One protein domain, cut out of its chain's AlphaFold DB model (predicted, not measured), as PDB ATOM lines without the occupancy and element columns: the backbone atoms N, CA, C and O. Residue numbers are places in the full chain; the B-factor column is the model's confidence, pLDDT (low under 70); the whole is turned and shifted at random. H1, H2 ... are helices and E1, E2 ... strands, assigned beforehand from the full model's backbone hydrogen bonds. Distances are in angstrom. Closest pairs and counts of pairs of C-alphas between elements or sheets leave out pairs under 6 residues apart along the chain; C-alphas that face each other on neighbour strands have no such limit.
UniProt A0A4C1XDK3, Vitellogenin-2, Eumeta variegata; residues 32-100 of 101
ATOM      1  N   ALA A  32     153.121 143.683 179.051       86.44
ATOM      2  CA  ALA A  32     153.456 144.159 180.394       86.44
ATOM      3  C   ALA A  32     152.240 144.676 181.186       86.44
ATOM      4  O   ALA A  32     152.292 144.725 182.423       86.44
ATOM      5  N   PHE A  33     151.157 145.051 180.494       90.56
ATOM      6  CA  PHE A  33     149.977 145.695 181.081       90.56
ATOM      7  C   PHE A  33     148.663 144.974 180.734       90.56
ATOM      8  O   PHE A  33     147.805 145.560 180.070       90.56
ATOM      9  N   PRO A  34     148.458 143.724 181.183       91.62
ATOM     10  CA  PRO A  34     147.158 143.083 181.050       91.62
ATOM     11  C   PRO A  34     146.132 143.785 181.946       91.62
ATOM     12  O   PRO A  34     146.399 144.083 183.116       91.62
ATOM     13  N   ALA A  35     144.956 144.049 181.390       90.62
ATOM     14  CA  ALA A  35     143.847 144.719 182.047       90.62
ATOM     15  C   ALA A  35     142.603 143.832 182.027       90.62
ATOM     16  O   ALA A  35     142.237 143.276 180.994       90.62
ATOM     17  N   SER A  36     141.947 143.709 183.179       91.69
ATOM     18  CA  SER A  36     140.768 142.862 183.348       91.69
ATOM     19  C   SER A  36     139.485 143.692 183.246       91.69
ATOM     20  O   SER A  36     139.416 144.760 183.872       91.69
ATOM     21  N   PRO A  37     138.467 143.234 182.498       91.12
ATOM     22  CA  PRO A  37     137.190 143.923 182.402       91.12
ATOM     23  C   PRO A  37     136.435 143.822 183.730       91.12
ATOM     24  O   PRO A  37     136.270 142.741 184.297       91.12
ATOM     25  N   ALA A  38     135.953 144.953 184.241       88.25
ATOM     26  CA  ALA A  38     135.081 144.979 185.410       88.25
ATOM     27  C   ALA A  38     134.212 146.238 185.415       88.25
ATOM     28  O   ALA A  38     134.657 147.300 184.998       88.25
ATOM     29  N   ASP A  39     133.006 146.173 185.983       89.00
ATOM     30  CA  ASP A  39     132.138 147.362 186.052       89.00
ATOM     31  C   ASP A  39     132.708 148.457 186.964       89.00
ATOM     32  O   ASP A  39     132.427 149.641 186.798       89.00
ATOM     33  N   ASN A  40     133.472 148.062 187.987       89.06
ATOM     34  CA  ASN A  40     134.066 148.976 188.950       89.06
ATOM     35  C   ASN A  40     135.309 148.372 189.616       89.06
ATOM     36  O   ASN A  40     135.512 147.155 189.640       89.06
ATOM     37  N   TYR A  41     136.112 149.239 190.234       85.75
ATOM     38  CA  TYR A  41     137.358 148.845 190.889       85.75
ATOM     39  C   TYR A  41     137.151 147.863 192.059       85.75
ATOM     40  O   TYR A  41     137.991 146.998 192.296       85.75
ATOM     41  N   HIS A  42     136.025 147.934 192.779       85.75
ATOM     42  CA  HIS A  42     135.716 146.981 193.855       85.75
ATOM     43  C   HIS A  42     135.441 145.569 193.325       85.75
ATOM     44  O   HIS A  42     135.906 144.593 193.917       85.75
ATOM     45  N   LYS A  43     134.722 145.449 192.204       86.12
ATOM     46  CA  LYS A  43     134.496 144.181 191.506       86.12
ATOM     47  C   LYS A  43     135.801 143.636 190.950       86.12
ATOM     48  O   LYS A  43     136.051 142.457 191.137       86.12
ATOM     49  N   PHE A  44     136.659 144.486 190.384       87.69
ATOM     50  CA  PHE A  44     138.012 144.091 189.979       87.69
ATOM     51  C   PHE A  44     138.815 143.513 191.156       87.69
ATOM     52  O   PHE A  44     139.376 142.427 191.040       87.69
ATOM     53  N   LYS A  45     138.792 144.167 192.328       85.50
ATOM     54  CA  LYS A  45     139.470 143.660 193.537       85.50
ATOM     55  C   LYS A  45     139.000 142.288 193.997       85.50
ATOM     56  O   LYS A  45     139.802 141.490 194.480       85.50
ATOM     57  N   ASN A  46     137.701 142.049 193.888       84.25
ATOM     58  CA  ASN A  46     137.065 140.818 194.337       84.25
ATOM     59  C   ASN A  46     136.862 139.809 193.198       84.25
ATOM     60  O   ASN A  46     136.229 138.779 193.425       84.25
ATOM     61  N   ASN A  47     137.371 140.088 191.994       82.31
ATOM     62  CA  ASN A  47     137.189 139.201 190.858       82.31
ATOM     63  C   ASN A  47     137.974 137.909 191.107       82.31
ATOM     64  O   ASN A  47     139.180 137.935 191.360       82.31
ATOM     65  N   ALA A  48     137.272 136.777 191.075       77.38
ATOM     66  CA  ALA A  48     137.889 135.466 191.219       77.38
ATOM     67  C   ALA A  48     138.606 135.035 189.933       77.38
ATOM     68  O   ALA A  48     139.634 134.372 190.024       77.38
ATOM     69  N   ASN A  49     138.102 135.472 188.770       82.12
ATOM     70  CA  ASN A  49     138.594 135.082 187.448       82.12
ATOM     71  C   ASN A  49     138.917 136.328 186.602       82.12
ATOM     72  O   ASN A  49     138.203 136.635 185.645       82.12
ATOM     73  N   PRO A  50     139.977 137.077 186.947       82.62
ATOM     74  CA  PRO A  50     140.375 138.266 186.196       82.62
ATOM     75  C   PRO A  50     140.948 137.959 184.803       82.62
ATOM     76  O   PRO A  50     141.104 138.880 184.005       82.62
ATOM     77  N   GLU A  51     141.225 136.687 184.501       82.00
ATOM     78  CA  GLU A  51     141.788 136.233 183.225       82.00
ATOM     79  C   GLU A  51     140.779 136.206 182.068       82.00
ATOM     80  O   GLU A  51     141.159 136.207 180.897       82.00
ATOM     81  N   GLN A  52     139.482 136.215 182.379       82.94
ATOM     82  CA  GLN A  52     138.435 136.181 181.367       82.94
ATOM     83  C   GLN A  52     138.322 137.550 180.678       82.94
ATOM     84  O   GLN A  52     137.855 138.519 181.277       82.94
ATOM     85  N   GLY A  53     138.718 137.622 179.404       83.50
ATOM     86  CA  GLY A  53     138.584 138.835 178.589       83.50
ATOM     87  C   GLY A  53     139.661 139.889 178.846       83.50
ATOM     88  O   GLY A  53     139.372 141.079 178.734       83.50
ATOM     89  N   ILE A  54     140.877 139.464 179.208       88.81
ATOM     90  CA  ILE A  54     142.026 140.368 179.327       88.81
ATOM     91  C   ILE A  54     142.234 141.124 178.016       88.81
ATOM     92  O   ILE A  54     142.251 140.536 176.937       88.81
ATOM     93  N   VAL A  55     142.471 142.425 178.143       90.62
ATOM     94  CA  VAL A  55     142.949 143.285 177.061       90.62
ATOM     95  C   VAL A  55     144.249 143.933 177.513       90.62
ATOM     96  O   VAL A  55     144.399 144.284 178.684       90.62
ATOM     97  N   TYR A  56     145.204 144.097 176.606       90.94
ATOM     98  CA  TYR A  56     146.467 144.755 176.920       90.94
ATOM     99  C   TYR A  56     146.325 146.267 176.783       90.94
ATOM    100  O   TYR A  56     145.945 146.793 175.741       90.94
ATOM    101  N   MET A  57     146.627 146.992 177.857       89.81
ATOM    102  CA  MET A  57     146.665 148.447 177.818       89.81
ATOM    103  C   MET A  57     147.919 148.908 177.067       89.81
ATOM    104  O   MET A  57     149.031 148.498 177.397       89.81
ATOM    105  N   GLY A  58     147.754 149.858 176.144       88.19
ATOM    106  CA  GLY A  58     148.875 150.563 175.530       88.19
ATOM    107  C   GLY A  58     148.888 150.482 174.012       88.19
ATOM    108  O   GLY A  58     147.873 150.755 173.377       88.19
ATOM    109  N   ALA A  59     150.052 150.180 173.439       85.69
ATOM    110  CA  ALA A  59     150.246 150.132 171.989       85.69
ATOM    111  C   ALA A  59     149.438 149.019 171.301       85.69
ATOM    112  O   ALA A  59     148.951 149.232 170.198       85.69
ATOM    113  N   ASP A  60     149.269 147.879 171.971       84.44
ATOM    114  CA  ASP A  60     148.564 146.694 171.456       84.44
ATOM    115  C   ASP A  60     147.121 146.601 171.984       84.44
ATOM    116  O   ASP A  60     146.566 145.528 172.204       84.44
ATOM    117  N   CYS A  61     146.520 147.757 172.273       85.50
ATOM    118  CA  CYS A  61     145.153 147.813 172.762       85.50
ATOM    119  C   CYS A  61     144.177 147.459 171.639       85.50
ATOM    120  O   CYS A  61     144.150 148.116 170.597       85.50
ATOM    121  N   ASP A  62     143.329 146.463 171.884       85.75
ATOM    122  CA  ASP A  62     142.287 146.066 170.944       85.75
ATOM    123  C   ASP A  62     141.267 147.203 170.761       85.75
ATOM    124  O   ASP A  62     140.675 147.703 171.719       85.75
ATOM    125  N   THR A  63     141.054 147.613 169.512       83.44
ATOM    126  CA  THR A  63     140.080 148.652 169.139       83.44
ATOM    127  C   THR A  63     138.622 148.230 169.337       83.44
ATOM    128  O   THR A  63     137.737 149.087 169.368       83.44
ATOM    129  N   SER A  64     138.362 146.928 169.471       85.19
ATOM    130  CA  SER A  64     137.030 146.377 169.735       85.19
ATOM    131  C   SER A  64     136.681 146.326 171.227       85.19
ATOM    132  O   SER A  64     135.512 146.141 171.577       85.19
ATOM    133  N   ALA A  65     137.664 146.531 172.110       83.50
ATOM    134  CA  ALA A  65     137.463 146.522 173.551       83.50
ATOM    135  C   ALA A  65     136.571 147.695 173.980       83.50
ATOM    136  O   ALA A  65     136.908 148.867 173.803       83.50
ATOM    137  N   GLN A  66     135.421 147.379 174.575       85.38
ATOM    138  CA  GLN A  66     134.475 148.361 175.093       85.38
ATOM    139  C   GLN A  66     134.166 148.068 176.556       85.38
ATOM    140  O   GLN A  66     133.943 146.925 176.945       85.38
ATOM    141  N   GLY A  67     134.121 149.125 177.365       88.62
ATOM    142  CA  GLY A  67     133.834 149.039 178.791       88.62
ATOM    143  C   GLY A  67     135.001 149.498 179.658       88.62
ATOM    144  O   GLY A  67     135.920 150.179 179.201       88.62
ATOM    145  N   SER A  68     134.925 149.153 180.938       90.81
ATOM    146  CA  SER A  68     135.902 149.560 181.944       90.81
ATOM    147  C   SER A  68     136.884 148.426 182.216       90.81
ATOM    148  O   SER A  68     136.486 147.321 182.581       90.81
ATOM    149  N   TYR A  69     138.172 148.726 182.077       90.94
ATOM    150  CA  TYR A  69     139.259 147.788 182.327       90.94
ATOM    151  C   TYR A  69     140.139 148.305 183.455       90.94
ATOM    152  O   TYR A  69     140.458 149.494 183.528       90.94
ATOM    153  N   PHE A  70     140.535 147.401 184.340       90.88
ATOM    154  CA  PHE A  70     141.331 147.725 185.512       90.88
ATOM    155  C   PHE A  70     142.581 146.848 185.561       90.88
ATOM    156  O   PHE A  70     142.553 145.666 185.224       90.88
ATOM    157  N   LEU A  71     143.684 147.451 185.996       90.94
ATOM    158  CA  LEU A  71     144.952 146.780 186.255       90.94
ATOM    159  C   LEU A  71     145.686 147.468 187.406       90.94
ATOM    160  O   LEU A  71     145.388 148.614 187.762       90.94
ATOM    161  N   ILE A  72     146.674 146.784 187.969       89.69
ATOM    162  CA  ILE A  72     147.581 147.329 188.977       89.69
ATOM    163  C   ILE A  72     148.992 147.428 188.400       89.69
ATOM    164  O   ILE A  72     149.569 146.445 187.944       89.69
ATOM    165  N   THR A  73     149.568 148.626 188.487       89.94
ATOM    166  CA  THR A  73     150.950 148.926 188.082       89.94
ATOM    167  C   THR A  73     151.858 149.131 189.294       89.94
ATOM    168  O   THR A  73     151.391 149.485 190.380       89.94
ATOM    169  N   ASN A  74     153.169 149.008 189.106       87.50
ATOM    170  CA  ASN A  74     154.153 149.384 190.122       87.50
ATOM    171  C   ASN A  74     154.285 150.908 190.293       87.50
ATOM    172  O   ASN A  74     153.919 151.721 189.438       87.50
ATOM    173  N   SER A  75     154.867 151.312 191.425       83.94
ATOM    174  CA  SER A  75     155.192 152.715 191.700       83.94
ATOM    175  C   SER A  75     156.387 153.234 190.895       83.94
ATOM    176  O   SER A  75     156.487 154.443 190.691       83.94
ATOM    177  N   GLN A  76     157.272 152.341 190.442       83.25
ATOM    178  CA  GLN A  76     158.511 152.634 189.715       83.25
ATOM    179  C   GLN A  76     158.665 151.676 188.526       83.25
ATOM    180  O   GLN A  76     158.014 150.637 188.501       83.25
ATOM    181  N   SER A  77     159.521 152.038 187.567       81.50
ATOM    182  CA  SER A  77     159.842 151.205 186.402       81.50
ATOM    183  C   SER A  77     160.592 149.933 186.827       81.50
ATOM    184  O   SER A  77     161.520 150.052 187.630       81.50
ATOM    185  N   PRO A  78     160.283 148.751 186.261       86.00
ATOM    186  CA  PRO A  78     159.213 148.479 185.293       86.00
ATOM    187  C   PRO A  78     157.819 148.627 185.919       86.00
ATOM    188  O   PRO A  78     157.529 148.078 186.991       86.00
ATOM    189  N   PHE A  79     156.972 149.425 185.267       87.12
ATOM    190  CA  PHE A  79     155.644 149.755 185.773       87.12
ATOM    191  C   PHE A  79     154.655 148.615 185.538       87.12
ATOM    192  O   PHE A  79     153.730 148.445 186.343       87.12
ATOM    193  N   GLY A  80     154.851 147.848 184.465       86.69
ATOM    194  CA  GLY A  80     154.062 146.663 184.172       86.69
ATOM    195  C   GLY A  80     154.291 145.563 185.204       86.69
ATOM    196  O   GLY A  80     155.398 145.372 185.709       86.69
ATOM    197  N   ARG A  81     153.220 144.845 185.536       86.06
ATOM    198  CA  ARG A  81     153.261 143.668 186.419       86.06
ATOM    199  C   ARG A  81     153.010 142.362 185.668       86.06
ATOM    200  O   ARG A  81     152.995 141.309 186.295       86.06
ATOM    201  N   GLY A  82     152.796 142.417 184.351       87.44
ATOM    202  CA  GLY A  82     152.306 141.262 183.603       87.44
ATOM    203  C   GLY A  82     151.021 140.732 184.242       87.44
ATOM    204  O   GLY A  82     150.246 141.506 184.811       87.44
ATOM    205  N   MET A  83     150.815 139.417 184.198       86.06
ATOM    206  CA  MET A  83     149.608 138.783 184.743       86.06
ATOM    207  C   MET A  83     149.391 139.075 186.232       86.06
ATOM    208  O   MET A  83     148.251 139.176 186.654       86.06
ATOM    209  N   ASP A  84     150.427 139.352 187.027       85.38
ATOM    210  CA  ASP A  84     150.243 139.747 188.435       85.38
ATOM    211  C   ASP A  84     149.487 141.082 188.596       85.38
ATOM    212  O   ASP A  84     148.937 141.373 189.659       85.38
ATOM    213  N   GLY A  85     149.432 141.907 187.544       85.19
ATOM    214  CA  GLY A  85     148.720 143.185 187.529       85.19
ATOM    215  C   GLY A  85     147.198 143.056 187.566       85.19
ATOM    216  O   GLY A  85     146.530 143.981 188.032       85.19
ATOM    217  N   ILE A  86     146.637 141.923 187.137       88.62
ATOM    218  CA  ILE A  86     145.184 141.681 187.175       88.62
ATOM    219  C   ILE A  86     144.733 141.120 188.533       88.62
ATOM    220  O   ILE A  86     143.557 141.180 188.886       88.62
ATOM    221  N   TYR A  87     145.677 140.604 189.324       84.75
ATOM    222  CA  TYR A  87     145.424 140.045 190.645       84.75
ATOM    223  C   TYR A  87     145.516 141.133 191.709       84.75
ATOM    224  O   TYR A  87     146.526 141.339 192.376       84.75
ATOM    225  N   ALA A  88     144.397 141.810 191.925       70.44
ATOM    226  CA  ALA A  88     144.288 142.892 192.895       70.44
ATOM    227  C   ALA A  88     144.322 142.464 194.377       70.44
ATOM    228  O   ALA A  88     144.151 143.296 195.272       70.44
ATOM    229  N   LYS A  89     144.531 141.171 194.660       62.34
ATOM    230  CA  LYS A  89     144.695 140.662 196.023       62.34
ATOM    231  C   LYS A  89     146.042 141.117 196.571       62.34
ATOM    232  O   LYS A  89     147.070 140.472 196.381       62.34
ATOM    233  N   ASP A  90     146.013 142.216 197.310       53.91
ATOM    234  CA  ASP A  90     147.140 142.663 198.114       53.91
ATOM    235  C   ASP A  90     147.558 141.546 199.090       53.91
ATOM    236  O   ASP A  90     146.907 141.321 200.115       53.91
ATOM    237  N   LYS A  91     148.696 140.884 198.825       49.25
ATOM    238  CA  LYS A  91     149.358 139.958 199.773       49.25
ATOM    239  C   LYS A  91     149.582 140.592 201.159       49.25
ATOM    240  O   LYS A  91     149.738 139.877 202.146       49.25
ATOM    241  N   HIS A  92     149.551 141.923 201.256       52.00
ATOM    242  CA  HIS A  92     149.708 142.666 202.505       52.00
ATOM    243  C   HIS A  92     148.489 142.574 203.446       52.00
ATOM    244  O   HIS A  92     148.662 142.652 204.661       52.00
ATOM    245  N   ARG A  93     147.262 142.363 202.935       49.28
ATOM    246  CA  ARG A  93     146.073 142.195 203.799       49.28
ATOM    247  C   ARG A  93     145.966 140.780 204.365       49.28
ATOM    248  O   ARG A  93     145.524 140.610 205.495       49.28
ATOM    249  N   THR A  94     146.409 139.779 203.610       54.62
ATOM    250  CA  THR A  94     146.362 138.372 204.033       54.62
ATOM    251  C   THR A  94     147.343 138.079 205.169       54.62
ATOM    252  O   THR A  94     147.038 137.267 206.035       54.62
ATOM    253  N   LYS A  95     148.474 138.798 205.239       48.62
ATOM    254  CA  LYS A  95     149.428 138.656 206.349       48.62
ATOM    255  C   LYS A  95     148.835 139.130 207.688       48.62
ATOM    256  O   LYS A  95     148.901 138.418 208.675       48.62
ATOM    257  N   MET A  96     148.108 140.251 207.698       51.84
ATOM    258  CA  MET A  96     147.453 140.760 208.920       51.84
ATOM    259  C   MET A  96     146.222 139.959 209.379       51.84
ATOM    260  O   MET A  96     145.749 140.161 210.497       51.84
ATOM    261  N   LEU A  97     145.678 139.090 208.521       56.78
ATOM    262  CA  LEU A  97     144.583 138.177 208.861       56.78
ATOM    263  C   LEU A  97     145.101 136.828 209.383       56.78
ATOM    264  O   LEU A  97     144.439 136.230 210.223       56.78
ATOM    265  N   ASN A  98     146.284 136.388 208.941       56.62
ATOM    266  CA  ASN A  98     146.887 135.126 209.381       56.62
ATOM    267  C   ASN A  98     147.828 135.272 210.589       56.62
ATOM    268  O   ASN A  98     148.059 134.284 211.267       56.62
ATOM    269  N   ASP A  99     148.311 136.476 210.912       56.19
ATOM    270  CA  ASP A  99     149.167 136.716 212.089       56.19
ATOM    271  C   ASP A  99     148.359 136.890 213.407       56.19
ATOM    272  O   ASP A  99     148.904 137.306 214.429       56.19
ATOM    273  N   LYS A 100     147.042 136.616 213.394       53.97
ATOM    274  CA  LYS A 100     146.141 136.685 214.567       53.97
ATOM    275  C   LYS A 100     145.611 135.322 215.041       53.97
ATOM    276  O   LYS A 100     144.683 135.310 215.849       53.97
TER     277      LYS A 100
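Overview. This is residues 32 to 100 of the 101 residues of the protein "Vitellogenin-2" of Eumeta variegata (UniProt A0A4C1XDK3). With little regular structure, this is a small body mostly of loops round short strand E1, with short helices H1 and H2 near E1's two ends, and a tail, residues 91 to 100 with H3, that sticks out and makes the length. The 69 printed residues run E1, H1, H2, H3; the class is mostly helix, but named elements hold only 21 residues. It is only just compact, close to loose, with radius of gyration of the C-alphas 13.2 A, spanning 47 by 28 by 15 A.

Arrangement. Start at E1, residues 34 to 37, which pairs with no named strand; residues 55 to 56 and 69 to 70 make short antiparallel pairings with it. Its closest C-alphas to H1, residues 41 to 45, are Ser 36 and Phe 44, 7.3 A; to H2, residues 82 to 85, Pro 34 and Gly 82, 6.0 A. H3, residues 91 to 98, is apart from E1, H1 and H2. H1 has every O i to N i+4 pair within hydrogen-bond range, H3 2 of 4; H2 is too short for one.

Along the chain. Find C-alpha 34 at (147.158, 143.083, 181.050), where E1 begins its 10.1 A. H1 measures 6.2 A, H2 5.7 A; H3 runs 11.0 A to C-alpha 98 at (146.887, 135.126, 209.381).

Size, cuts and confidence. The printed part has no cut; H1 to H2 is a long link. Residues 89 to 100 are under pLDDT 70.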